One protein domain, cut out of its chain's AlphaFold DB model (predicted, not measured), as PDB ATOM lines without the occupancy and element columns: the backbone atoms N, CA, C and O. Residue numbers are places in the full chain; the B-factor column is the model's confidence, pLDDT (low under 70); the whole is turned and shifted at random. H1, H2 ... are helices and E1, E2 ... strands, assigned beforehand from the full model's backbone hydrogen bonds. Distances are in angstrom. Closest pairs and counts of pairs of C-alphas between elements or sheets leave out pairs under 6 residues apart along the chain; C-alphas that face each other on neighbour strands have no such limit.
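Overview. This is residues 83 to 271 of the 346 residues of an uncharacterized protein of Stentor coeruleus (UniProt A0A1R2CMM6). A core of helices, with H1 and H5 side by side, H4 set across them, H2 across the last part of H5 and H3 packed on H2, has a looser second part round its rim. There, H8 and H9 lie near H1, H10 packs on H7, and the long H11 runs beside H2 and H6 on the far side from H8; residues 246 to 251 stick out before it. The printed part has 189 residues with eleven named helices and one named strand, in the order H1, E1, H2 to H11, and its class is mostly helix. It is compact, with a radius of gyration of the C-alphas of 16.7 A and spans of 47 by 46 by 29 A.

Arrangement. H1, residues 83 to 96, touches H5, residues 170 to 186, the same way at a shallow tilt of 15 degrees; the closest C-alphas, of Leu 85 and Cys 174, are 5.3 A apart. H2, residues 106 to 120, touches H3, residues 130 to 142, at a steep tilt of 48 degrees, opposite ways, with C-alphas of Val 110 and Gly 134 closest at 4.7 A. H5 is the hub: with residues 179 to 184 alone it touches H2, with C-alphas of Ile 120 and Ile 180 closest at 6.4 A. It also touches H4, residues 150 to 164, about perpendicular at 72 degrees, only just; the closest C-alphas, of Ile 161 and Tyr 173, are 7.1 A apart. H6, residues 188 to 193, and H11, residues 252 to 271, only just touch, with 3 pairs of C-alphas within 8 A, the closest those of Trp 189 and Phe 259 at 6.6 A. H7, residues 195 to 198, touches H10, residues 239 to 242, with C-alphas of Lys 198 and Leu 242 closest at 6.3 A. H8, residues 210 to 217, and H9, residues 224 to 227, touch no helix. Every O i to N i+4 pair is within hydrogen-bond range in H1, H2, H5, H6, H8 and H11, against 7 of 9 in H3 and 9 of 11 in H4; H7, H9 and H10 are too short for such a pair.

Along the chain. H1 begins at C-alpha 83 (66.310, 21.685, 57.219) and is 20.1 A long. E1, residues 103 to 105, pairs with no named strand. H2 measures 20.4 A, H4 21.8 A and H5 24.5 A. H11, 27.9 A, ends at C-alpha 271 (99.790, 21.572, 41.328).

Size, cuts and confidence. The C-alphas farthest apart, of Leu 232 and Lys 271, are 49.3 A apart. The printed part has no cut; the links H7 to H8 and H9 to H10 are long. Mean pLDDT of the printed part is 74.3, and residues 120 to 131, 193 to 205 and 218 to 271 are under 70.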
ATOM      1  N   GLU A  83      66.695  22.960  57.829       92.94
ATOM      2  CA  GLU A  83      66.310  21.685  57.219       92.94
ATOM      3  C   GLU A  83      67.112  21.342  55.942       92.94
ATOM      4  O   GLU A  83      67.550  20.193  55.808       92.94
ATOM      5  N   PRO A  84      67.368  22.280  55.002       94.75
ATOM      6  CA  PRO A  84      68.136  21.970  53.796       94.75
ATOM      7  C   PRO A  84      69.567  21.522  54.105       94.75
ATOM      8  O   PRO A  84      70.075  20.595  53.466       94.75
ATOM      9  N   LEU A  85      70.207  22.148  55.097       96.00
ATOM     10  CA  LEU A  85      71.554  21.776  55.514       96.00
ATOM     11  C   LEU A  85      71.553  20.415  56.208       96.00
ATOM     12  O   LEU A  85      72.374  19.560  55.867       96.00
ATOM     13  N   LEU A  86      70.568  20.180  57.082       94.62
ATOM     14  CA  LEU A  86      70.366  18.895  57.740       94.62
ATOM     15  C   LEU A  86      70.262  17.749  56.725       94.62
ATOM     16  O   LEU A  86      70.979  16.755  56.839       94.62
ATOM     17  N   LYS A  87      69.452  17.922  55.672       92.81
ATOM     18  CA  LYS A  87      69.332  16.961  54.561       92.81
ATOM     19  C   LYS A  87      70.673  16.667  53.886       92.81
ATOM     20  O   LYS A  87      70.976  15.507  53.606       92.81
ATOM     21  N   CYS A  88      71.477  17.698  53.627       95.31
ATOM     22  CA  CYS A  88      72.774  17.532  52.974       95.31
ATOM     23  C   CYS A  88      73.759  16.755  53.860       95.31
ATOM     24  O   CYS A  88      74.412  15.829  53.379       95.31
ATOM     25  N   ILE A  89      73.840  17.093  55.151       95.81
ATOM     26  CA  ILE A  89      74.763  16.442  56.093       95.81
ATOM     27  C   ILE A  89      74.354  14.985  56.350       95.81
ATOM     28  O   ILE A  89      75.214  14.105  56.384       95.81
ATOM     29  N   ILE A  90      73.051  14.691  56.419       92.75
ATOM     30  CA  ILE A  90      72.546  13.309  56.473       92.75
ATOM     31  C   ILE A  90      73.013  12.497  55.260       92.75
ATOM     32  O   ILE A  90      73.314  11.314  55.403       92.75
ATOM     33  N   GLY A  91      73.099  13.106  54.073       92.25
ATOM     34  CA  GLY A  91      73.641  12.445  52.885       92.25
ATOM     35  C   GLY A  91      75.070  11.942  53.101       92.25
ATOM     36  O   GLY A  91      75.364  10.781  52.820       92.25
ATOM     37  N   ILE A  92      75.936  12.777  53.685       93.38
ATOM     38  CA  ILE A  92      77.307  12.376  54.038       93.38
ATOM     39  C   ILE A  92      77.297  11.307  55.130       93.38
ATOM     40  O   ILE A  92      78.014  10.316  55.016       93.38
ATOM     41  N   TRP A  93      76.454  11.450  56.154       92.31
ATOM     42  CA  TRP A  93      76.337  10.436  57.201       92.31
ATOM     43  C   TRP A  93      75.965   9.060  56.634       92.31
ATOM     44  O   TRP A  93      76.614   8.071  56.955       92.31
ATOM     45  N   LYS A  94      74.970   8.991  55.742       88.94
ATOM     46  CA  LYS A  94      74.572   7.742  55.071       88.94
ATOM     47  C   LYS A  94      75.694   7.173  54.204       88.94
ATOM     48  O   LYS A  94      75.832   5.955  54.128       88.94
ATOM     49  N   LEU A  95      76.492   8.035  53.573       88.69
ATOM     50  CA  LEU A  95      77.655   7.623  52.793       88.69
ATOM     51  C   LEU A  95      78.719   6.963  53.686       88.69
ATOM     52  O   LEU A  95      79.216   5.895  53.343       88.69
ATOM     53  N   LEU A  96      79.043   7.568  54.833       88.50
ATOM     54  CA  LEU A  96      80.055   7.060  55.770       88.50
ATOM     55  C   LEU A  96      79.561   5.872  56.614       88.50
ATOM     56  O   LEU A  96      80.350   5.014  57.006       88.50
ATOM     57  N   ASN A  97      78.257   5.808  56.883       84.62
ATOM     58  CA  ASN A  97      77.616   4.818  57.744       84.62
ATOM     59  C   ASN A  97      76.409   4.148  57.047       84.62
ATOM     60  O   ASN A  97      75.255   4.320  57.467       84.62
ATOM     61  N   PRO A  98      76.649   3.358  55.983       82.94
ATOM     62  CA  PRO A  98      75.583   2.711  55.217       82.94
ATOM     63  C   PRO A  98      74.871   1.595  55.991       82.94
ATOM     64  O   PRO A  98      73.782   1.193  55.601       82.94
ATOM     65  N   PHE A  99      75.451   1.115  57.096       78.38
ATOM     66  CA  PHE A  99      74.841   0.113  57.978       78.38
ATOM     67  C   PHE A  99      73.969   0.711  59.082       78.38
ATOM     68  O   PHE A  99      73.380  -0.034  59.859       78.38
ATOM     69  N   HIS A 100      73.873   2.043  59.153       78.38
ATOM     70  CA  HIS A 100      73.042   2.755  60.131       78.38
ATOM     71  C   HIS A 100      73.392   2.406  61.581       78.38
ATOM     72  O   HIS A 100      72.522   2.283  62.442       78.38
ATOM     73  N   LEU A 101      74.690   2.250  61.832       80.25
ATOM     74  CA  LEU A 101      75.225   1.995  63.160       80.25
ATOM     75  C   LEU A 101      75.115   3.252  64.029       80.25
ATOM     76  O   LEU A 101      74.936   4.363  63.524       80.25
ATOM     77  N   SER A 102      75.240   3.080  65.342       79.12
ATOM     78  CA  SER A 102      75.119   4.170  66.317       79.12
ATOM     79  C   SER A 102      76.133   5.299  66.130       79.12
ATOM     80  O   SER A 102      75.846   6.444  66.483       79.12
ATOM     81  N   GLY A 103      77.309   4.985  65.587       85.06
ATOM     82  CA  GLY A 103      78.375   5.952  65.386       85.06
ATOM     83  C   GLY A 103      79.436   5.483  64.398       85.06
ATOM     84  O   GLY A 103      79.465   4.321  63.987       85.06
ATOM     85  N   ILE A 104      80.322   6.407  64.040       87.44
ATOM     86  CA  ILE A 104      81.540   6.138  63.269       87.44
ATOM     87  C   ILE A 104      82.746   6.099  64.212       87.44
ATOM     88  O   ILE A 104      82.759   6.801  65.223       87.44
ATOM     89  N   SER A 105      83.768   5.301  63.903       87.44
ATOM     90  CA  SER A 105      85.009   5.341  64.688       87.44
ATOM     91  C   SER A 105      85.856   6.571  64.386       87.44
ATOM     92  O   SER A 105      85.726   7.236  63.349       87.44
ATOM     93  N   ARG A 106      86.826   6.791  65.274       88.31
ATOM     94  CA  ARG A 106      87.887   7.789  65.132       88.31
ATOM     95  C   ARG A 106      88.642   7.673  63.812       88.31
ATOM     96  O   ARG A 106      88.928   8.681  63.181       88.31
ATOM     97  N   GLN A 107      88.918   6.457  63.346       84.88
ATOM     98  CA  GLN A 107      89.645   6.246  62.094       84.88
ATOM     99  C   GLN A 107      88.857   6.743  60.872       84.88
ATOM    100  O   GLN A 107      89.427   7.400  59.997       84.88
ATOM    101  N   VAL A 108      87.547   6.469  60.818       87.25
ATOM    102  CA  VAL A 108      86.669   6.961  59.740       87.25
ATOM    103  C   VAL A 108      86.607   8.486  59.766       87.25
ATOM    104  O   VAL A 108      86.781   9.115  58.722       87.25
ATOM    105  N   TYR A 109      86.422   9.067  60.956       91.38
ATOM    106  CA  TYR A 109      86.415  10.515  61.160       91.38
ATOM    107  C   TYR A 109      87.709  11.160  60.651       91.38
ATOM    108  O   TYR A 109      87.656  12.022  59.772       91.38
ATOM    109  N   VAL A 110      88.869  10.702  61.139       88.50
ATOM    110  CA  VAL A 110      90.176  11.295  60.815       88.50
ATOM    111  C   VAL A 110      90.398  11.274  59.308       88.50
ATOM    112  O   VAL A 110      90.707  12.304  58.721       88.50
ATOM    113  N   LYS A 111      90.158  10.134  58.647       85.56
ATOM    114  CA  LYS A 111      90.370  10.012  57.197       85.56
ATOM    115  C   LYS A 111      89.419  10.885  56.383       85.56
ATOM    116  O   LYS A 111      89.835  11.472  55.383       85.56
ATOM    117  N   PHE A 112      88.158  10.980  56.798       89.50
ATOM    118  CA  PHE A 112      87.178  11.839  56.141       89.50
ATOM    119  C   PHE A 112      87.546  13.324  56.260       89.50
ATOM    120  O   PHE A 112      87.564  14.028  55.247       89.50
ATOM    121  N   PHE A 113      87.885  13.797  57.462       88.81
ATOM    122  CA  PHE A 113      88.236  15.200  57.672       88.81
ATOM    123  C   PHE A 113      89.601  15.549  57.074       88.81
ATOM    124  O   PHE A 113      89.703  16.573  56.407       88.81
ATOM    125  N   GLU A 114      90.626  14.695  57.186       84.56
ATOM    126  CA  GLU A 114      91.912  14.882  56.487       84.56
ATOM    127  C   GLU A 114      91.705  15.093  54.981       84.56
ATOM    128  O   GLU A 114      92.261  16.022  54.393       84.56
ATOM    129  N   TYR A 115      90.866  14.262  54.351       83.12
ATOM    130  CA  TYR A 115      90.567  14.404  52.929       83.12
ATOM    131  C   TYR A 115      89.782  15.681  52.620       83.12
ATOM    132  O   TYR A 115      90.084  16.359  51.640       83.12
ATOM    133  N   THR A 116      88.794  16.025  53.445       84.94
ATOM    134  CA  THR A 116      87.952  17.213  53.240       84.94
ATOM    135  C   THR A 116      88.780  18.498  53.273       84.94
ATOM    136  O   THR A 116      88.692  19.315  52.350       84.94
ATOM    137  N   HIS A 117      89.661  18.621  54.266       80.69
ATOM    138  CA  HIS A 117      90.614  19.721  54.397       80.69
ATOM    139  C   HIS A 117      91.553  19.837  53.194       80.69
ATOM    140  O   HIS A 117      91.705  20.911  52.611       80.69
ATOM    141  N   PHE A 118      92.160  18.714  52.807       75.12
ATOM    142  CA  PHE A 118      93.168  18.670  51.757       75.12
ATOM    143  C   PHE A 118      92.580  18.876  50.353       75.12
ATOM    144  O   PHE A 118      93.101  19.659  49.560       75.12
ATOM    145  N   ALA A 119      91.501  18.163  50.024       70.62
ATOM    146  CA  ALA A 119      91.020  18.056  48.652       70.62
ATOM    147  C   ALA A 119      89.950  19.091  48.290       70.62
ATOM    148  O   ALA A 119      89.876  19.550  47.150       70.62
ATOM    149  N   ILE A 120      89.085  19.449  49.237       69.38
ATOM    150  CA  ILE A 120      87.852  20.175  48.914       69.38
ATOM    151  C   ILE A 120      87.917  21.631  49.365       69.38
ATOM    152  O   ILE A 120      87.429  22.507  48.636       69.38
ATOM    153  N   LEU A 121      88.527  21.873  50.528       69.00
ATOM    154  CA  LEU A 121      88.643  23.194  51.150       69.00
ATOM    155  C   LEU A 121      89.899  23.962  50.707       69.00
ATOM    156  O   LEU A 121      90.014  25.148  50.999       69.00
ATOM    157  N   ASN A 122      90.778  23.318  49.925       64.81
ATOM    158  CA  ASN A 122      91.958  23.915  49.290       64.81
ATOM    159  C   ASN A 122      92.779  24.773  50.262       64.81
ATOM    160  O   ASN A 122      93.164  25.905  49.960       64.81
ATOM    161  N   ILE A 123      93.005  24.240  51.462       61.41
ATOM    162  CA  ILE A 123      93.902  24.866  52.418       61.41
ATOM    163  C   ILE A 123      95.292  24.814  51.766       61.41
ATOM    164  O   ILE A 123      95.772  23.770  51.334       61.41
ATOM    165  N   ASN A 124      95.942  25.961  51.596       50.38
ATOM    166  CA  ASN A 124      97.251  26.043  50.934       50.38
ATOM    167  C   ASN A 124      98.402  25.525  51.823       50.38
ATOM    168  O   ASN A 124      99.566  25.810  51.542       50.38
ATOM    169  N   ALA A 125      98.101  24.798  52.904       50.88
ATOM    170  CA  ALA A 125      99.113  24.289  53.816       50.88
ATOM    171  C   ALA A 125     100.013  23.267  53.110       50.88
ATOM    172  O   ALA A 125      99.602  22.553  52.187       50.88
ATOM    173  N   GLN A 126     101.275  23.228  53.526       51.47
ATOM    174  CA  GLN A 126     102.225  22.233  53.056       51.47
ATOM    175  C   GLN A 126     101.695  20.838  53.420       51.47
ATOM    176  O   GLN A 126     101.119  20.632  54.485       51.47
ATOM    177  N   VAL A 127     101.848  19.882  52.500       53.41
ATOM    178  CA  VAL A 127     101.275  18.521  52.576       53.41
ATOM    179  C   VAL A 127     101.655  17.790  53.879       53.41
ATOM    180  O   VAL A 127     100.949  16.875  54.300       53.41
ATOM    181  N   ASP A 128     102.723  18.237  54.537       55.56
ATOM    182  CA  ASP A 128     103.324  17.603  55.705       55.56
ATOM    183  C   ASP A 128     102.611  17.917  57.039       55.56
ATOM    184  O   ASP A 128     102.763  17.154  57.990       55.56
ATOM    185  N   GLU A 129     101.765  18.955  57.116       57.81
ATOM    186  CA  GLU A 129     101.027  19.310  58.350       57.81
ATOM    187  C   GLU A 129      99.644  18.632  58.467       57.81
ATOM    188  O   GLU A 129      99.088  18.500  59.559       57.81
ATOM    189  N   TYR A 130      99.090  18.135  57.357       61.94
ATOM    190  CA  TYR A 130      97.739  17.553  57.301       61.94
ATOM    191  C   TYR A 130      97.477  16.303  58.144       61.94
ATOM    192  O   TYR A 130      96.367  16.211  58.675       61.94
ATOM    193  N   PRO A 131      98.415  15.343  58.287       62.00
ATOM    194  CA  PRO A 131      98.150  14.111  59.034       62.00
ATOM    195  C   PRO A 131      97.805  14.353  60.510       62.00
ATOM    196  O   PRO A 131      97.314  13.452  61.185       62.00
ATOM    197  N   ASN A 132      98.080  15.556  61.024       75.88
ATOM    198  CA  ASN A 132      97.816  15.913  62.412       75.88
ATOM    199  C   ASN A 132      96.523  16.714  62.596       75.88
ATOM    200  O   ASN A 132      95.948  16.650  63.676       75.88
ATOM    201  N   ILE A 133      96.024  17.406  61.567       79.19
ATOM    202  CA  ILE A 133      94.816  18.249  61.661       79.19
ATOM    203  C   ILE A 133      93.608  17.401  62.071       79.19
ATOM    204  O   ILE A 133      93.007  17.638  63.117       79.19
ATOM    205  N   GLY A 134      93.316  16.340  61.309       82.12
ATOM    206  CA  GLY A 134      92.189  15.455  61.610       82.12
ATOM    207  C   GLY A 134      92.337  14.717  62.944       82.12
ATOM    208  O   GLY A 134      91.331  14.412  63.576       82.12
ATOM    209  N   LYS A 135      93.572  14.452  63.393       87.19
ATOM    210  CA  LYS A 135      93.850  13.811  64.690       87.19
ATOM    211  C   LYS A 135      93.574  14.768  65.854       87.19
ATOM    212  O   LYS A 135      92.899  14.368  66.794       87.19
ATOM    213  N   ILE A 136      94.025  16.022  65.761       87.94
ATOM    214  CA  ILE A 136      93.756  17.068  66.763       87.94
ATOM    215  C   ILE A 136      92.247  17.281  66.917       87.94
ATOM    216  O   ILE A 136      91.734  17.257  68.035       87.94
ATOM    217  N   ASP A 137      91.529  17.420  65.802       89.94
ATOM    218  CA  ASP A 137      90.080  17.646  65.832       89.94
ATOM    219  C   ASP A 137      89.328  16.422  66.375       89.94
ATOM    220  O   ASP A 137      88.369  16.559  67.139       89.94
ATOM    221  N   ALA A 138      89.817  15.215  66.074       91.12
ATOM    222  CA  ALA A 138      89.262  13.987  66.623       91.12
ATOM    223  C   ALA A 138      89.406  13.897  68.150       91.12
ATOM    224  O   ALA A 138      88.468  13.440  68.799       91.12
ATOM    225  N   GLU A 139      90.526  14.342  68.735       91.50
ATOM    226  CA  GLU A 139      90.681  14.362  70.200       91.50
ATOM    227  C   GLU A 139      89.622  15.234  70.877       91.50
ATOM    228  O   GLU A 139      89.087  14.870  71.924       91.50
ATOM    229  N   ILE A 140      89.264  16.349  70.245       91.25
ATOM    230  CA  ILE A 140      88.268  17.288  70.760       91.25
ATOM    231  C   ILE A 140      86.855  16.714  70.628       91.25
ATOM    232  O   ILE A 140      86.063  16.796  71.567       91.25
ATOM    233  N   ASP A 141      86.533  16.134  69.473       91.94
ATOM    234  CA  ASP A 141      85.169  15.693  69.171       91.94
ATOM    235  C   ASP A 141      84.802  14.357  69.809       91.94
ATOM    236  O   ASP A 141      83.663  14.168  70.248       91.94
ATOM    237  N   PHE A 142      85.752  13.428  69.882       90.81
ATOM    238  CA  PHE A 142      85.531  12.155  70.556       90.81
ATOM    239  C   PHE A 142      85.694  12.300  72.068       90.81
ATOM    240  O   PHE A 142      84.937  11.678  72.819       90.81
ATOM    241  N   GLY A 143      86.663  13.099  72.531       88.25
ATOM    242  CA  GLY A 143      87.085  13.090  73.928       88.25
ATOM    243  C   GLY A 143      87.416  11.662  74.367       88.25
ATOM    244  O   GLY A 143      88.204  10.970  73.723       88.25
ATOM    245  N   ILE A 144      86.742  11.197  75.421       85.00
ATOM    246  CA  ILE A 144      86.870   9.827  75.946       85.00
ATOM    247  C   ILE A 144      86.070   8.773  75.162       85.00
ATOM    248  O   ILE A 144      86.180   7.585  75.452       85.00
ATOM    249  N   ASN A 145      85.229   9.176  74.206       85.31
ATOM    250  CA  ASN A 145      84.361   8.246  73.489       85.31
ATOM    251  C   ASN A 145      85.136   7.468  72.418       85.31
ATOM    252  O   ASN A 145      86.010   7.999  71.733       85.31
ATOM    253  N   GLU A 146      84.750   6.210  72.210       81.88
ATOM    254  CA  GLU A 146      85.301   5.361  71.145       81.88
ATOM    255  C   GLU A 146      84.621   5.599  69.784       81.88
ATOM    256  O   GLU A 146      85.185   5.303  68.726       81.88
ATOM    257  N   ALA A 147      83.403   6.148  69.806       86.81
ATOM    258  CA  ALA A 147      82.561   6.364  68.638       86.81
ATOM    259  C   ALA A 147      81.928   7.757  68.648       86.81
ATOM    260  O   ALA A 147      81.583   8.293  69.702       86.81
ATOM    261  N   LEU A 148      81.719   8.304  67.452       89.31
ATOM    262  CA  LEU A 148      81.052   9.581  67.241       89.31
ATOM    263  C   LEU A 148      79.650   9.339  66.690       89.31
ATOM    264  O   LEU A 148      79.492   8.770  65.608       89.31
ATOM    265  N   GLY A 149      78.631   9.761  67.435       89.81
ATOM    266  CA  GLY A 149      77.246   9.728  66.972       89.81
ATOM    267  C   GLY A 149      76.960  10.784  65.904       89.81
ATOM    268  O   GLY A 149      77.749  11.703  65.680       89.81
ATOM    269  N   PHE A 150      75.795  10.676  65.261       90.25
ATOM    270  CA  PHE A 150      75.375  11.633  64.232       90.25
ATOM    271  C   PHE A 150      75.378  13.103  64.696       90.25
ATOM    272  O   PHE A 150      75.883  13.930  63.946       90.25
ATOM    273  N   PRO A 151      74.862  13.471  65.884       90.88
ATOM    274  CA  PRO A 151      74.837  14.861  66.341       90.88
ATOM    275  C   PRO A 151      76.234  15.449  66.513       90.88
ATOM    276  O   PRO A 151      76.484  16.567  66.081       90.88
ATOM    277  N   GLN A 152      77.162  14.677  67.080       91.50
ATOM    278  CA  GLN A 152      78.540  15.124  67.222       91.50
ATOM    279  C   GLN A 152      79.205  15.262  65.849       91.50
ATOM    280  O   GLN A 152      79.791  16.296  65.569       91.50
ATOM    281  N   PHE A 153      79.024  14.284  64.952       93.44
ATOM    282  CA  PHE A 153      79.496  14.386  63.567       93.44
ATOM    283  C   PHE A 153      78.911  15.602  62.832       93.44
ATOM    284  O   PHE A 153      79.606  16.255  62.055       93.44
ATOM    285  N   TYR A 154      77.631  15.895  63.065       94.75
ATOM    286  CA  TYR A 154      76.938  17.042  62.496       94.75
ATOM    287  C   TYR A 154      77.606  18.347  62.910       94.75
ATOM    288  O   TYR A 154      77.918  19.171  62.051       94.75
ATOM    289  N   ASP A 155      77.845  18.507  64.214       93.00
ATOM    290  CA  ASP A 155      78.537  19.665  64.766       93.00
ATOM    291  C   ASP A 155      79.950  19.766  64.186       93.00
ATOM    292  O   ASP A 155      80.279  20.795  63.606       93.00
ATOM    293  N   SER A 156      80.736  18.684  64.212       93.06
ATOM    294  CA  SER A 156      82.089  18.644  63.642       93.06
ATOM    295  C   SER A 156      82.127  19.098  62.187       93.06
ATOM    296  O   SER A 156      82.936  19.944  61.811       93.06
ATOM    297  N   LEU A 157      81.239  18.556  61.346       93.69
ATOM    298  CA  LEU A 157      81.196  18.912  59.933       93.69
ATOM    299  C   LEU A 157      80.743  20.359  59.734       93.69
ATOM    300  O   LEU A 157      81.252  21.030  58.839       93.69
ATOM    301  N   PHE A 158      79.806  20.847  60.547       93.69
ATOM    302  CA  PHE A 158      79.383  22.240  60.489       93.69
ATOM    303  C   PHE A 158      80.526  23.195  60.863       93.69
ATOM    304  O   PHE A 158      80.817  24.112  60.096       93.69
ATOM    305  N   GLU A 159      81.209  22.943  61.983       90.81
ATOM    306  CA  GLU A 159      82.377  23.720  62.423       90.81
ATOM    307  C   GLU A 159      83.512  23.676  61.392       90.81
ATOM    308  O   GLU A 159      84.238  24.650  61.223       90.81
ATOM    309  N   ASN A 160      83.623  22.577  60.644       88.81
ATOM    310  CA  ASN A 160      84.612  22.423  59.588       88.81
ATOM    311  C   ASN A 160      84.324  23.269  58.340       88.81
ATOM    312  O   ASN A 160      85.244  23.814  57.737       88.81
ATOM    313  N   ILE A 161      83.059  23.373  57.918       90.44
ATOM    314  CA  ILE A 161      82.688  24.103  56.692       90.44
ATOM    315  C   ILE A 161      82.420  25.587  56.937       90.44
ATOM    316  O   ILE A 161      82.566  26.393  56.018       90.44
ATOM    317  N   ASP A 162      82.007  25.954  58.150       91.12
ATOM    318  CA  ASP A 162      81.606  27.316  58.491       91.12
ATOM    319  C   ASP A 162      82.701  28.358  58.188       91.12
ATOM    320  O   ASP A 162      82.397  29.340  57.506       91.12
ATOM    321  N   PRO A 163      83.984  28.145  58.529       86.69
ATOM    322  CA  PRO A 163      85.051  29.098  58.219       86.69
ATOM    323  C   PRO A 163      85.251  29.366  56.717       86.69
ATOM    324  O   PRO A 163      85.812  30.394  56.342       86.69
ATOM    325  N   TYR A 164      84.779  28.461  55.853       85.62
ATOM    326  CA  TYR A 164      84.970  28.514  54.402       85.62
ATOM    327  C   TYR A 164      83.724  28.957  53.630       85.62
ATOM    328  O   TYR A 164      83.834  29.337  52.461       85.62
ATOM    329  N   ALA A 165      82.548  28.939  54.262       88.56
ATOM    330  CA  ALA A 165      81.354  29.558  53.702       88.56
ATOM    331  C   ALA A 165      81.513  31.087  53.756       88.56
ATOM    332  O   ALA A 165      81.599  31.678  54.832       88.56
ATOM    333  N   ARG A 166      81.556  31.740  52.594       84.50
ATOM    334  CA  ARG A 166      81.832  33.178  52.446       84.50
ATOM    335  C   ARG A 166      80.653  34.064  52.844       84.50
ATOM    336  O   ARG A 166      80.848  35.253  53.073       84.50
ATOM    337  N   SER A 167      79.447  33.511  52.928       90.12
ATOM    338  CA  SER A 167      78.228  34.209  53.336       90.12
ATOM    339  C   SER A 167      77.486  33.495  54.471       90.12
ATOM    340  O   SER A 167      77.839  32.402  54.926       90.12
ATOM    341  N   THR A 168      76.415  34.139  54.925       93.81
ATOM    342  CA  THR A 168      75.459  33.636  55.919       93.81
ATOM    343  C   THR A 168      74.232  32.980  55.267       93.81
ATOM    344  O   THR A 168      73.208  32.773  55.911       93.81
ATOM    345  N   LEU A 169      74.308  32.629  53.978       95.38
ATOM    346  CA  LEU A 169      73.207  31.990  53.259       95.38
ATOM    347  C   LEU A 169      73.272  30.466  53.387       95.38
ATOM    348  O   LEU A 169      74.246  29.846  52.964       95.38
ATOM    349  N   VAL A 170      72.183  29.838  53.842       96.88
ATOM    350  CA  VAL A 170      72.038  28.366  53.951       96.88
ATOM    351  C   VAL A 170      72.434  27.635  52.662       96.88
ATOM    352  O   VAL A 170      73.069  26.578  52.702       96.88
ATOM    353  N   ASN A 171      72.100  28.208  51.502       96.06
ATOM    354  CA  ASN A 171      72.412  27.626  50.197       96.06
ATOM    355  C   ASN A 171      73.915  27.462  49.951       96.06
ATOM    356  O   ASN A 171      74.310  26.529  49.254       96.06
ATOM    357  N   GLU A 172      74.759  28.329  50.509       93.75
ATOM    358  CA  GLU A 172      76.208  28.205  50.361       93.75
ATOM    359  C   GLU A 172      76.749  27.000  51.134       93.75
ATOM    360  O   GLU A 172      77.456  26.174  50.557       93.75
ATOM    361  N   TYR A 173      76.315  26.820  52.384       95.44
ATOM    362  CA  TYR A 173      76.653  25.644  53.190       95.44
ATOM    363  C   TYR A 173      76.172  24.367  52.505       95.44
ATOM    364  O   TYR A 173      76.927  23.410  52.361       95.44
ATOM    365  N   CYS A 174      74.938  24.366  51.990       96.44
ATOM    366  CA  CYS A 174      74.408  23.225  51.249       96.44
ATOM    367  C   CYS A 174      75.256  22.899  50.009       96.44
ATOM    368  O   CYS A 174      75.512  21.728  49.735       96.44
ATOM    369  N   ARG A 175      75.706  23.911  49.250       93.81
ATOM    370  CA  ARG A 175      76.596  23.714  48.092       93.81
ATOM    371  C   ARG A 175      77.933  23.111  48.513       93.81
ATOM    372  O   ARG A 175      78.395  22.181  47.857       93.81
ATOM    373  N   MET A 176      78.521  23.594  49.605       92.00
ATOM    374  CA  MET A 176      79.765  23.051  50.147       92.00
ATOM    375  C   MET A 176      79.615  21.591  50.573       92.00
ATOM    376  O   MET A 176      80.379  20.747  50.114       92.00
ATOM    377  N   VAL A 177      78.592  21.265  51.364       95.00
ATOM    378  CA  VAL A 177      78.327  19.887  51.807       95.00
ATOM    379  C   VAL A 177      78.068  18.966  50.612       95.00
ATOM    380  O   VAL A 177      78.609  17.867  50.559       95.00
ATOM    381  N   LYS A 178      77.309  19.411  49.601       94.56
ATOM    382  CA  LYS A 178      77.094  18.634  48.366       94.56
ATOM    383  C   LYS A 178      78.386  18.416  47.577       94.56
ATOM    384  O   LYS A 178      78.590  17.323  47.052       94.56
ATOM    385  N   LYS A 179      79.263  19.423  47.505       91.81
ATOM    386  CA  LYS A 179      80.594  19.285  46.899       91.81
ATOM    387  C   LYS A 179      81.406  18.224  47.644       91.81
ATOM    388  O   LYS A 179      81.881  17.293  47.005       91.81
ATOM    389  N   ILE A 180      81.487  18.316  48.976       92.56
ATOM    390  CA  ILE A 180      82.181  17.329  49.820       92.56
ATOM    391  C   ILE A 180      81.617  15.927  49.577       92.56
ATOM    392  O   ILE A 180      82.369  14.998  49.297       92.56
ATOM    393  N   HIS A 181      80.293  15.784  49.621       93.12
ATOM    394  CA  HIS A 181      79.610  14.517  49.383       93.12
ATOM    395  C   HIS A 181      79.998  13.890  48.035       93.12
ATOM    396  O   HIS A 181      80.362  12.716  47.986       93.12
ATOM    397  N   ASN A 182      79.932  14.659  46.944       90.69
ATOM    398  CA  ASN A 182      80.229  14.157  45.602       90.69
ATOM    399  C   ASN A 182      81.703  13.761  45.453       90.69
ATOM    400  O   ASN A 182      81.994  12.691  44.925       90.69
ATOM    401  N   GLU A 183      82.619  14.578  45.967       87.81
ATOM    402  CA  GLU A 183      84.057  14.299  45.921       87.81
ATOM    403  C   GLU A 183      84.410  13.042  46.726       87.81
ATOM    404  O   GLU A 183      85.096  12.151  46.227       87.81
ATOM    405  N   VAL A 184      83.874  12.896  47.943       88.25
ATOM    406  CA  VAL A 184      84.094  11.696  48.768       88.25
ATOM    407  C   VAL A 184      83.518  10.456  48.093       88.25
ATOM    408  O   VAL A 184      84.215   9.442  47.999       88.25
ATOM    409  N   LYS A 185      82.288  10.537  47.572       88.62
ATOM    410  CA  LYS A 185      81.620   9.427  46.879       88.62
ATOM    411  C   LYS A 185      82.417   8.940  45.669       88.62
ATOM    412  O   LYS A 185      82.533   7.730  45.463       88.62
ATOM    413  N   GLU A 186      82.967   9.854  44.875       85.62
ATOM    414  CA  GLU A 186      83.711   9.488  43.668       85.62
ATOM    415  C   GLU A 186      85.173   9.126  43.929       85.62
ATOM    416  O   GLU A 186      85.801   8.450  43.106       85.62
ATOM    417  N   SER A 187      85.702   9.483  45.099       82.94
ATOM    418  CA  SER A 187      87.096   9.247  45.436       82.94
ATOM    419  C   SER A 187      87.484   7.760  45.480       82.94
ATOM    420  O   SER A 187      86.802   6.889  46.033       82.94
ATOM    421  N   SER A 188      88.652   7.455  44.913       77.62
ATOM    422  CA  SER A 188      89.205   6.098  44.911       77.62
ATOM    423  C   SER A 188      89.654   5.647  46.302       77.62
ATOM    424  O   SER A 188      89.559   4.461  46.622       77.62
ATOM    425  N   TRP A 189      90.113   6.561  47.163       77.19
ATOM    426  CA  TRP A 189      90.511   6.221  48.531       77.19
ATOM    427  C   TRP A 189      89.304   5.750  49.351       77.19
ATOM    428  O   TRP A 189      89.400   4.707  49.990       77.19
ATOM    429  N   PHE A 190      88.150   6.418  49.260       79.94
ATOM    430  CA  PHE A 190      86.950   6.021  49.997       79.94
ATOM    431  C   PHE A 190      86.486   4.611  49.600       79.94
ATOM    432  O   PHE A 190      86.286   3.745  50.456       79.94
ATOM    433  N   LYS A 191      86.429   4.341  48.286       76.44
ATOM    434  CA  LYS A 191      86.081   3.021  47.728       76.44
ATOM    435  C   LYS A 191      87.079   1.934  48.151       76.44
ATOM    436  O   LYS A 191      86.681   0.828  48.502       76.44
ATOM    437  N   THR A 192      88.378   2.236  48.137       70.38
ATOM    438  CA  THR A 192      89.431   1.233  48.383       70.38
ATOM    439  C   THR A 192      89.748   0.979  49.855       70.38
ATOM    440  O   THR A 192      90.279  -0.087  50.166       70.38
ATOM    441  N   GLN A 193      89.466   1.931  50.745       65.38
ATOM    442  CA  GLN A 193      89.668   1.780  52.189       65.38
ATOM    443  C   GLN A 193      88.500   1.054  52.864       65.38
ATOM    444  O   GLN A 193      88.661   0.528  53.961       65.38
ATOM    445  N   ASN A 194      87.347   0.967  52.189       68.25
ATOM    446  CA  ASN A 194      86.155   0.293  52.696       68.25
ATOM    447  C   ASN A 194      85.794   0.750  54.125       68.25
ATOM    448  O   ASN A 194      85.539  -0.058  55.021       68.25
ATOM    449  N   LEU A 195      85.827   2.072  54.329       66.00
ATOM    450  CA  LEU A 195      85.631   2.710  55.635       66.00
ATOM    451  C   LEU A 195      84.276   2.376  56.260       66.00
ATOM    452  O   LEU A 195      84.147   2.379  57.477       66.00
ATOM    453  N   HIS A 196      83.301   2.015  55.429       64.19
ATOM    454  CA  HIS A 196      81.978   1.612  55.865       64.19
ATOM    455  C   HIS A 196      81.929   0.222  56.523       64.19
ATOM    456  O   HIS A 196      81.093   0.022  57.399       64.19
ATOM    457  N   ASN A 197      82.788  -0.737  56.143       58.22
ATOM    458  CA  ASN A 197      82.664  -2.132  56.606       58.22
ATOM    459  C   ASN A 197      83.474  -2.482  57.857       58.22
ATOM    460  O   ASN A 197      83.145  -3.469  58.504       58.22
ATOM    461  N   LYS A 198      84.581  -1.794  58.154       52.03
ATOM    462  CA  LYS A 198      85.590  -2.337  59.091       52.03
ATOM    463  C   LYS A 198      85.664  -1.649  60.453       52.03
ATOM    464  O   LYS A 198      86.373  -2.154  61.316       52.03
ATOM    465  N   LEU A 199      85.010  -0.501  60.627       58.19
ATOM    466  CA  LEU A 199      85.407   0.472  61.650       58.19
ATOM    467  C   LEU A 199      84.230   1.244  62.267       58.19
ATOM    468  O   LEU A 199      84.417   2.365  62.718       58.19
ATOM    469  N   ASN A 200      83.017   0.699  62.275       63.78
ATOM    470  CA  ASN A 200      81.876   1.365  62.908       63.78
ATOM    471  C   ASN A 200      81.477   0.616  64.185       63.78
ATOM    472  O   ASN A 200      81.576  -0.609  64.242       63.78
ATOM    473  N   CYS A 201      81.051   1.360  65.207       64.44
ATOM    474  CA  CYS A 201      80.832   0.826  66.551       64.44
ATOM    475  C   CYS A 201      79.337   0.611  66.832       64.44
ATOM    476  O   CYS A 201      78.512   1.495  66.571       64.44
ATOM    477  N   GLU A 202      79.004  -0.549  67.402       62.66
ATOM    478  CA  GLU A 202      77.684  -0.856  67.966       62.66
ATOM    479  C   GLU A 202      77.588  -0.421  69.437       62.66
ATOM    480  O   GLU A 202      78.599  -0.254  70.115       62.66
ATOM    481  N   GLY A 203      76.362  -0.254  69.945       58.31
ATOM    482  CA  GLY A 203      76.099  -0.088  71.380       58.31
ATOM    483  C   GLY A 203      76.293   1.324  71.943       58.31
ATOM    484  O   GLY A 203      76.125   1.522  73.145       58.31
ATOM    485  N   PHE A 204      76.593   2.320  71.106       66.31
ATOM    486  CA  PHE A 204      76.707   3.710  71.549       66.31
ATOM    487  C   PHE A 204      75.336   4.407  71.551       66.31
ATOM    488  O   PHE A 204      74.687   4.545  70.513       66.31
ATOM    489  N   LYS A 205      74.887   4.899  72.710       67.62
ATOM    490  CA  LYS A 205      73.665   5.716  72.788       67.62
ATOM    491  C   LYS A 205      73.979   7.156  72.399       67.62
ATOM    492  O   LYS A 205      74.420   7.953  73.220       67.62
ATOM    493  N   SER A 206      73.712   7.500  71.145       71.00
ATOM    494  CA  SER A 206      73.768   8.890  70.698       71.00
ATOM    495  C   SER A 206      72.477   9.626  71.074       71.00
ATOM    496  O   SER A 206      71.381   9.211  70.695       71.00
ATOM    497  N   HIS A 207      72.600  10.723  71.824       80.12
ATOM    498  CA  HIS A 207      71.477  11.608  72.119       80.12
ATOM    499  C   HIS A 207      71.162  12.488  70.906       80.12
ATOM    500  O   HIS A 207      71.924  13.401  70.601       80.12
ATOM    501  N   ILE A 208      70.040  12.234  70.227       83.12
ATOM    502  CA  ILE A 208      69.576  13.072  69.116       83.12
ATOM    503  C   ILE A 208      68.969  14.372  69.671       83.12
ATOM    504  O   ILE A 208      67.986  14.296  70.413       83.12
ATOM    505  N   PRO A 209      69.484  15.558  69.293       84.44
ATOM    506  CA  PRO A 209      68.944  16.828  69.757       84.44
ATOM    507  C   PRO A 209      67.459  16.997  69.418       84.44
ATOM    508  O   PRO A 209      66.963  16.518  68.389       84.44
ATOM    509  N   SER A 210      66.748  17.746  70.259       85.50
ATOM    510  CA  SER A 210      65.320  18.041  70.082       85.50
ATOM    511  C   SER A 210      65.024  18.677  68.720       85.50
ATOM    512  O   SER A 210      64.092  18.250  68.041       85.50
ATOM    513  N   TRP A 211      65.857  19.620  68.270       86.38
ATOM    514  CA  TRP A 211      65.681  20.305  66.985       86.38
ATOM    515  C   TRP A 211      65.791  19.346  65.787       86.38
ATOM    516  O   TRP A 211      64.997  19.435  64.853       86.38
ATOM    517  N   VAL A 212      66.700  18.361  65.833       85.38
ATOM    518  CA  VAL A 212      66.793  17.308  64.803       85.38
ATOM    519  C   VAL A 212      65.524  16.459  64.819       85.38
ATOM    520  O   VAL A 212      64.927  16.190  63.778       85.38
ATOM    521  N   THR A 213      65.077  16.073  66.015       83.19
ATOM    522  CA  THR A 213      63.850  15.292  66.202       83.19
ATOM    523  C   THR A 213      62.619  16.021  65.658       83.19
ATOM    524  O   THR A 213      61.753  15.375  65.069       83.19
ATOM    525  N   MET A 214      62.539  17.349  65.805       82.69
ATOM    526  CA  MET A 214      61.456  18.155  65.231       82.69
ATOM    527  C   MET A 214      61.401  18.019  63.707       82.69
ATOM    528  O   MET A 214      60.337  17.710  63.179       82.69
ATOM    529  N   HIS A 215      62.539  18.145  63.014       81.00
ATOM    530  CA  HIS A 215      62.597  17.994  61.552       81.00
ATOM    531  C   HIS A 215      62.304  16.566  61.068       81.00
ATOM    532  O   HIS A 215      61.766  16.372  59.980       81.00
ATOM    533  N   ILE A 216      62.639  15.547  61.865       75.62
ATOM    534  CA  ILE A 216      62.295  14.155  61.540       75.62
ATOM    535  C   ILE A 216      60.784  13.924  61.706       75.62
ATOM    536  O   ILE A 216      60.149  13.303  60.854       75.62
ATOM    537  N   LYS A 217      60.187  14.432  62.794       71.50
ATOM    538  CA  LYS A 217      58.761  14.242  63.113       71.50
ATOM    539  C   LYS A 217      57.828  14.935  62.125       71.50
ATOM    540  O   LYS A 217      56.756  14.406  61.847       71.50
ATOM    541  N   THR A 218      58.236  16.061  61.543       68.25
ATOM    542  CA  THR A 218      57.452  16.781  60.526       68.25
ATOM    543  C   THR A 218      57.371  16.052  59.178       68.25
ATOM    544  O   THR A 218      56.817  16.604  58.232       68.25
ATOM    545  N   LYS A 219      57.907  14.820  59.060       60.97
ATOM    546  CA  LYS A 219      57.997  14.012  57.823       60.97
ATOM    547  C   LYS A 219      58.692  14.719  56.655       60.97
ATOM    548  O   LYS A 219      58.652  14.232  55.528       60.97
ATOM    549  N   THR A 220      59.373  15.836  56.898       56.81
ATOM    550  CA  THR A 220      60.101  16.551  55.848       56.81
ATOM    551  C   THR A 220      61.402  15.844  55.473       56.81
ATOM    552  O   THR A 220      61.949  16.094  54.393       56.81
ATOM    553  N   ILE A 221      61.877  14.917  56.318       59.72
ATOM    554  CA  ILE A 221      63.050  14.087  56.058       59.72
ATOM    555  C   ILE A 221      62.785  12.614  56.419       59.72
ATOM    556  O   ILE A 221      62.528  12.284  57.576       59.72
ATOM    557  N   ASP A 222      62.914  11.710  55.441       61.56
ATOM    558  CA  ASP A 222      62.832  10.254  55.641       61.56
ATOM    559  C   ASP A 222      64.148   9.702  56.234       61.56
ATOM    560  O   ASP A 222      65.069   9.244  55.543       61.56
ATOM    561  N   VAL A 223      64.300   9.875  57.550       58.62
ATOM    562  CA  VAL A 223      65.517   9.518  58.314       58.62
ATOM    563  C   VAL A 223      65.212   8.768  59.599       58.62
ATOM    564  O   VAL A 223      66.140   8.318  60.273       58.62
ATOM    565  N   SER A 224      63.935   8.621  59.946       54.91
ATOM    566  CA  SER A 224      63.490   7.987  61.187       54.91
ATOM    567  C   SER A 224      64.090   6.587  61.343       54.91
ATOM    568  O   SER A 224      64.543   6.239  62.424       54.91
ATOM    569  N   ASN A 225      64.252   5.827  60.257       55.09
ATOM    570  CA  ASN A 225      64.909   4.519  60.316       55.09
ATOM    571  C   ASN A 225      66.447   4.565  60.438       55.09
ATOM    572  O   ASN A 225      67.033   3.591  60.891       55.09
ATOM    573  N   HIS A 226      67.115   5.654  60.055       57.41
ATOM    574  CA  HIS A 226      68.584   5.706  59.964       57.41
ATOM    575  C   HIS A 226      69.268   6.349  61.173       57.41
ATOM    576  O   HIS A 226      70.437   6.071  61.421       57.41
ATOM    577  N   LEU A 227      68.562   7.218  61.901       62.09
ATOM    578  CA  LEU A 227      69.089   7.887  63.097       62.09
ATOM    579  C   LEU A 227      68.556   7.277  64.402       62.09
ATOM    580  O   LEU A 227      69.217   7.385  65.427       62.09
ATOM    581  N   ILE A 228      67.380   6.634  64.367       54.25
ATOM    582  CA  ILE A 228      66.665   6.160  65.569       54.25
ATOM    583  C   ILE A 228      66.842   4.647  65.792       54.25
ATOM    584  O   ILE A 228      66.767   4.180  66.929       54.25
ATOM    585  N   ARG A 229      67.136   3.854  64.745       50.16
ATOM    586  CA  ARG A 229      67.297   2.387  64.873       50.16
ATOM    587  C   ARG A 229      68.495   1.941  65.718       50.16
ATOM    588  O   ARG A 229      68.529   0.774  66.097       50.16
ATOM    589  N   SER A 230      69.404   2.845  66.088       47.16
ATOM    590  CA  SER A 230      70.516   2.563  67.008       47.16
ATOM    591  C   SER A 230      70.070   2.042  68.382       47.16
ATOM    592  O   SER A 230      70.878   1.438  69.079       47.16
ATOM    593  N   ASN A 231      68.799   2.228  68.763       40.03
ATOM    594  CA  ASN A 231      68.301   1.855  70.087       40.03
ATOM    595  C   ASN A 231      67.476   0.558  70.157       40.03
ATOM    596  O   ASN A 231      67.154   0.156  71.272       40.03
ATOM    597  N   LEU A 232      67.085  -0.079  69.042       38.28
ATOM    598  CA  LEU A 232      66.045  -1.128  69.114       38.28
ATOM    599  C   LEU A 232      66.325  -2.448  68.399       38.28
ATOM    600  O   LEU A 232      65.772  -3.455  68.822       38.28
ATOM    601  N   LEU A 233      67.180  -2.509  67.382       39.06
ATOM    602  CA  LEU A 233      67.517  -3.777  66.733       39.06
ATOM    603  C   LEU A 233      68.939  -3.676  66.193       39.06
ATOM    604  O   LEU A 233      69.175  -2.937  65.239       39.06
ATOM    605  N   THR A 234      69.875  -4.425  66.780       42.44
ATOM    606  CA  THR A 234      71.128  -4.753  66.096       42.44
ATOM    607  C   THR A 234      70.741  -5.399  64.767       42.44
ATOM    608  O   THR A 234      70.096  -6.455  64.788       42.44
ATOM    609  N   PRO A 235      71.044  -4.793  63.603       44.06
ATOM    610  CA  PRO A 235      70.938  -5.534  62.359       44.06
ATOM    611  C   PRO A 235      71.754  -6.818  62.526       44.06
ATOM    612  O   PRO A 235      72.790  -6.814  63.187       44.06
ATOM    613  N   ASN A 236      71.264  -7.923  61.968       43.22
ATOM    614  CA  ASN A 236      71.923  -9.228  62.011       43.22
ATOM    615  C   ASN A 236      73.177  -9.184  61.108       43.22
ATOM    616  O   ASN A 236      73.263  -9.848  60.078       43.22
ATOM    617  N   ILE A 237      74.114  -8.290  61.422       51.22
ATOM    618  CA  ILE A 237      75.382  -8.135  60.734       51.22
ATOM    619  C   ILE A 237      76.238  -9.300  61.216       51.22
ATOM    620  O   ILE A 237      76.416  -9.475  62.424       51.22
ATOM    621  N   PRO A 238      76.791 -10.118  60.307       45.56
ATOM    622  CA  PRO A 238      77.705 -11.172  60.698       45.56
ATOM    623  C   PRO A 238      78.821 -10.580  61.560       45.56
ATOM    624  O   PRO A 238      79.599  -9.752  61.091       45.56
ATOM    625  N   ILE A 239      78.933 -11.041  62.808       48.38
ATOM    626  CA  ILE A 239      79.922 -10.601  63.808       48.38
ATOM    627  C   ILE A 239      81.361 -10.571  63.242       48.38
ATOM    628  O   ILE A 239      82.197  -9.779  63.675       48.38
ATOM    629  N   ARG A 240      81.653 -11.390  62.219       46.19
ATOM    630  CA  ARG A 240      82.926 -11.387  61.473       46.19
ATOM    631  C   ARG A 240      83.263 -10.058  60.781       46.19
ATOM    632  O   ARG A 240      84.444  -9.812  60.555       46.19
ATOM    633  N   ILE A 241      82.271  -9.240  60.429       49.47
ATOM    634  CA  ILE A 241      82.457  -7.925  59.795       49.47
ATOM    635  C   ILE A 241      82.843  -6.874  60.850       49.47
ATOM    636  O   ILE A 241      83.675  -6.016  60.574       49.47
ATOM    637  N   LEU A 242      82.325  -7.002  62.077       47.81
ATOM    638  CA  LEU A 242      82.478  -6.019  63.156       47.81
ATOM    639  C   LEU A 242      83.682  -6.291  64.088       47.81
ATOM    640  O   LEU A 242      84.281  -5.357  64.611       47.81
ATOM    641  N   LYS A 243      84.099  -7.552  64.289       41.03
ATOM    642  CA  LYS A 243      85.086  -7.941  65.329       41.03
ATOM    643  C   LYS A 243      86.577  -7.890  64.945       41.03
ATOM    644  O   LYS A 243      87.366  -8.659  65.493       41.03
ATOM    645  N   LYS A 244      87.022  -7.025  64.026       44.25
ATOM    646  CA  LYS A 244      88.452  -6.993  63.626       44.25
ATOM    647  C   LYS A 244      89.296  -5.846  64.192       44.25
ATOM    648  O   LYS A 244      90.427  -5.693  63.744       44.25
ATOM    649  N   SER A 245      88.808  -5.089  65.176       44.25
ATOM    650  CA  SER A 245      89.522  -3.911  65.700       44.25
ATOM    651  C   SER A 245      90.421  -4.147  66.927       44.25
ATOM    652  O   SER A 245      91.079  -3.209  67.355       44.25
ATOM    653  N   SER A 246      90.531  -5.361  67.484       40.03
ATOM    654  CA  SER A 246      91.311  -5.587  68.722       40.03
ATOM    655  C   SER A 246      92.711  -6.202  68.548       40.03
ATOM    656  O   SER A 246      93.339  -6.563  69.542       40.03
ATOM    657  N   LYS A 247      93.253  -6.317  67.324       39.38
ATOM    658  CA  LYS A 247      94.661  -6.724  67.121       39.38
ATOM    659  C   LYS A 247      95.512  -5.563  66.603       39.38
ATOM    660  O   LYS A 247      95.328  -5.105  65.481       39.38
ATOM    661  N   LYS A 248      96.446  -5.144  67.459       44.03
ATOM    662  CA  LYS A 248      97.450  -4.089  67.282       44.03
ATOM    663  C   LYS A 248      98.265  -4.169  65.972       44.03
ATOM    664  O   LYS A 248      98.769  -5.226  65.603       44.03
ATOM    665  N   GLU A 249      98.418  -2.990  65.356       46.28
ATOM    666  CA  GLU A 249      99.693  -2.362  64.933       46.28
ATOM    667  C   GLU A 249     100.401  -2.745  63.610       46.28
ATOM    668  O   GLU A 249     101.520  -2.300  63.394       46.28
ATOM    669  N   HIS A 250      99.773  -3.419  62.635       44.72
ATOM    670  CA  HIS A 250     100.401  -3.525  61.288       44.72
ATOM    671  C   HIS A 250      99.522  -3.181  60.075       44.72
ATOM    672  O   HIS A 250     100.037  -2.971  58.976       44.72
ATOM    673  N   GLY A 251      98.201  -3.080  60.240       48.16
ATOM    674  CA  GLY A 251      97.292  -2.681  59.154       48.16
ATOM    675  C   GLY A 251      97.176  -1.166  58.966       48.16
ATOM    676  O   GLY A 251      96.968  -0.703  57.841       48.16
ATOM    677  N   ASP A 252      97.340  -0.406  60.048       51.09
ATOM    678  CA  ASP A 252      97.133   1.043  60.061       51.09
ATOM    679  C   ASP A 252      98.208   1.768  59.249       51.09
ATOM    680  O   ASP A 252      97.868   2.614  58.426       51.09
ATOM    681  N   ASP A 253      99.467   1.327  59.326       57.94
ATOM    682  CA  ASP A 253     100.548   1.848  58.484       57.94
ATOM    683  C   ASP A 253     100.277   1.638  56.997       57.94
ATOM    684  O   ASP A 253     100.606   2.489  56.173       57.94
ATOM    685  N   PHE A 254      99.658   0.520  56.608       59.59
ATOM    686  CA  PHE A 254      99.311   0.282  55.210       59.59
ATOM    687  C   PHE A 254      98.182   1.211  54.750       59.59
ATOM    688  O   PHE A 254      98.252   1.775  53.654       59.59
ATOM    689  N   ILE A 255      97.152   1.391  55.580       60.81
ATOM    690  CA  ILE A 255      96.020   2.280  55.297       60.81
ATOM    691  C   ILE A 255      96.484   3.738  55.237       60.81
ATOM    692  O   ILE A 255      96.147   4.442  54.283       60.81
ATOM    693  N   GLU A 256      97.295   4.170  56.201       62.53
ATOM    694  CA  GLU A 256      97.852   5.516  56.301       62.53
ATOM    695  C   GLU A 256      98.849   5.787  55.171       62.53
ATOM    696  O   GLU A 256      98.729   6.811  54.500       62.53
ATOM    697  N   ASN A 257      99.732   4.839  54.839       66.25
ATOM    698  CA  ASN A 257     100.626   4.962  53.685       66.25
ATOM    699  C   ASN A 257      99.868   4.978  52.358       66.25
ATOM    700  O   ASN A 257     100.228   5.730  51.452       66.25
ATOM    701  N   LYS A 258      98.809   4.177  52.208       67.12
ATOM    702  CA  LYS A 258      97.975   4.187  50.999       67.12
ATOM    703  C   LYS A 258      97.212   5.501  50.871       67.12
ATOM    704  O   LYS A 258      97.160   6.059  49.778       67.12
ATOM    705  N   PHE A 259      96.669   6.016  51.973       65.56
ATOM    706  CA  PHE A 259      96.042   7.331  52.005       65.56
ATOM    707  C   PHE A 259      97.052   8.422  51.632       65.56
ATOM    708  O   PHE A 259      96.803   9.154  50.683       65.56
ATOM    709  N   ARG A 260      98.235   8.439  52.260       67.94
ATOM    710  CA  ARG A 260      99.327   9.383  51.972       67.94
ATOM    711  C   ARG A 260      99.790   9.328  50.512       67.94
ATOM    712  O   ARG A 260     100.029  10.362  49.892       67.94
ATOM    713  N   LYS A 261      99.889   8.134  49.921       69.94
ATOM    714  CA  LYS A 261     100.226   7.958  48.496       69.94
ATOM    715  C   LYS A 261      99.134   8.510  47.579       69.94
ATOM    716  O   LYS A 261      99.442   9.140  46.572       69.94
ATOM    717  N   LEU A 262      97.863   8.296  47.918       66.88
ATOM    718  CA  LEU A 262      96.741   8.789  47.118       66.88
ATOM    719  C   LEU A 262      96.579  10.309  47.238       66.88
ATOM    720  O   LEU A 262      96.352  10.970  46.224       66.88
ATOM    721  N   THR A 263      96.744  10.872  48.436       63.75
ATOM    722  CA  THR A 263      96.696  12.323  48.649       63.75
ATOM    723  C   THR A 263      97.879  13.020  47.987       63.75
ATOM    724  O   THR A 263      97.662  13.968  47.239       63.75
ATOM    725  N   SER A 264      99.111  12.522  48.134       65.88
ATOM    726  CA  SER A 264     100.284  13.097  47.446       65.88
ATOM    727  C   SER A 264     100.172  13.040  45.915       65.88
ATOM    728  O   SER A 264     100.448  14.037  45.245       65.88
ATOM    729  N   ALA A 265      99.698  11.927  45.345       62.78
ATOM    730  CA  ALA A 265      99.457  11.814  43.903       62.78
ATOM    731  C   ALA A 265      98.414  12.831  43.404       62.78
ATOM    732  O   ALA A 265      98.586  13.441  42.346       62.78
ATOM    733  N   TRP A 266      97.353  13.054  44.180       58.50
ATOM    734  CA  TRP A 266      96.334  14.053  43.870       58.50
ATOM    735  C   TRP A 266      96.867  15.490  44.007       58.50
ATOM    736  O   TRP A 266      96.657  16.292  43.099       58.50
ATOM    737  N   ALA A 267      97.643  15.796  45.059       59.88
ATOM    738  CA  ALA A 267      98.320  17.090  45.246       59.88
ATOM    739  C   ALA A 267      99.205  17.452  44.049       59.88
ATOM    740  O   ALA A 267      99.233  18.592  43.588       59.88
ATOM    741  N   ASN A 268      99.954  16.476  43.542       61.28
ATOM    742  CA  ASN A 268     100.850  16.690  42.412       61.28
ATOM    743  C   ASN A 268     100.068  16.946  41.115       61.28
ATOM    744  O   ASN A 268     100.482  17.767  40.295       61.28
ATOM    745  N   ARG A 269      98.896  16.317  40.959       56.59
ATOM    746  CA  ARG A 269      97.995  16.556  39.825       56.59
ATOM    747  C   ARG A 269      97.385  17.960  39.860       56.59
ATOM    748  O   ARG A 269      97.361  18.625  38.829       56.59
ATOM    749  N   THR A 270      96.943  18.442  41.019       51.59
ATOM    750  CA  THR A 270      96.368  19.794  41.153       51.59
ATOM    751  C   THR A 270      97.426  20.892  41.023       51.59
ATOM    752  O   THR A 270      97.197  21.882  40.328       51.59
ATOM    753  N   LYS A 271      98.635  20.683  41.563       54.53
ATOM    754  CA  LYS A 271      99.790  21.572  41.328       54.53
ATOM    755  C   LYS A 271     100.180  21.657  39.846       54.53
ATOM    756  O   LYS A 271     100.571  22.726  39.389       54.53
TER     757      LYS A 271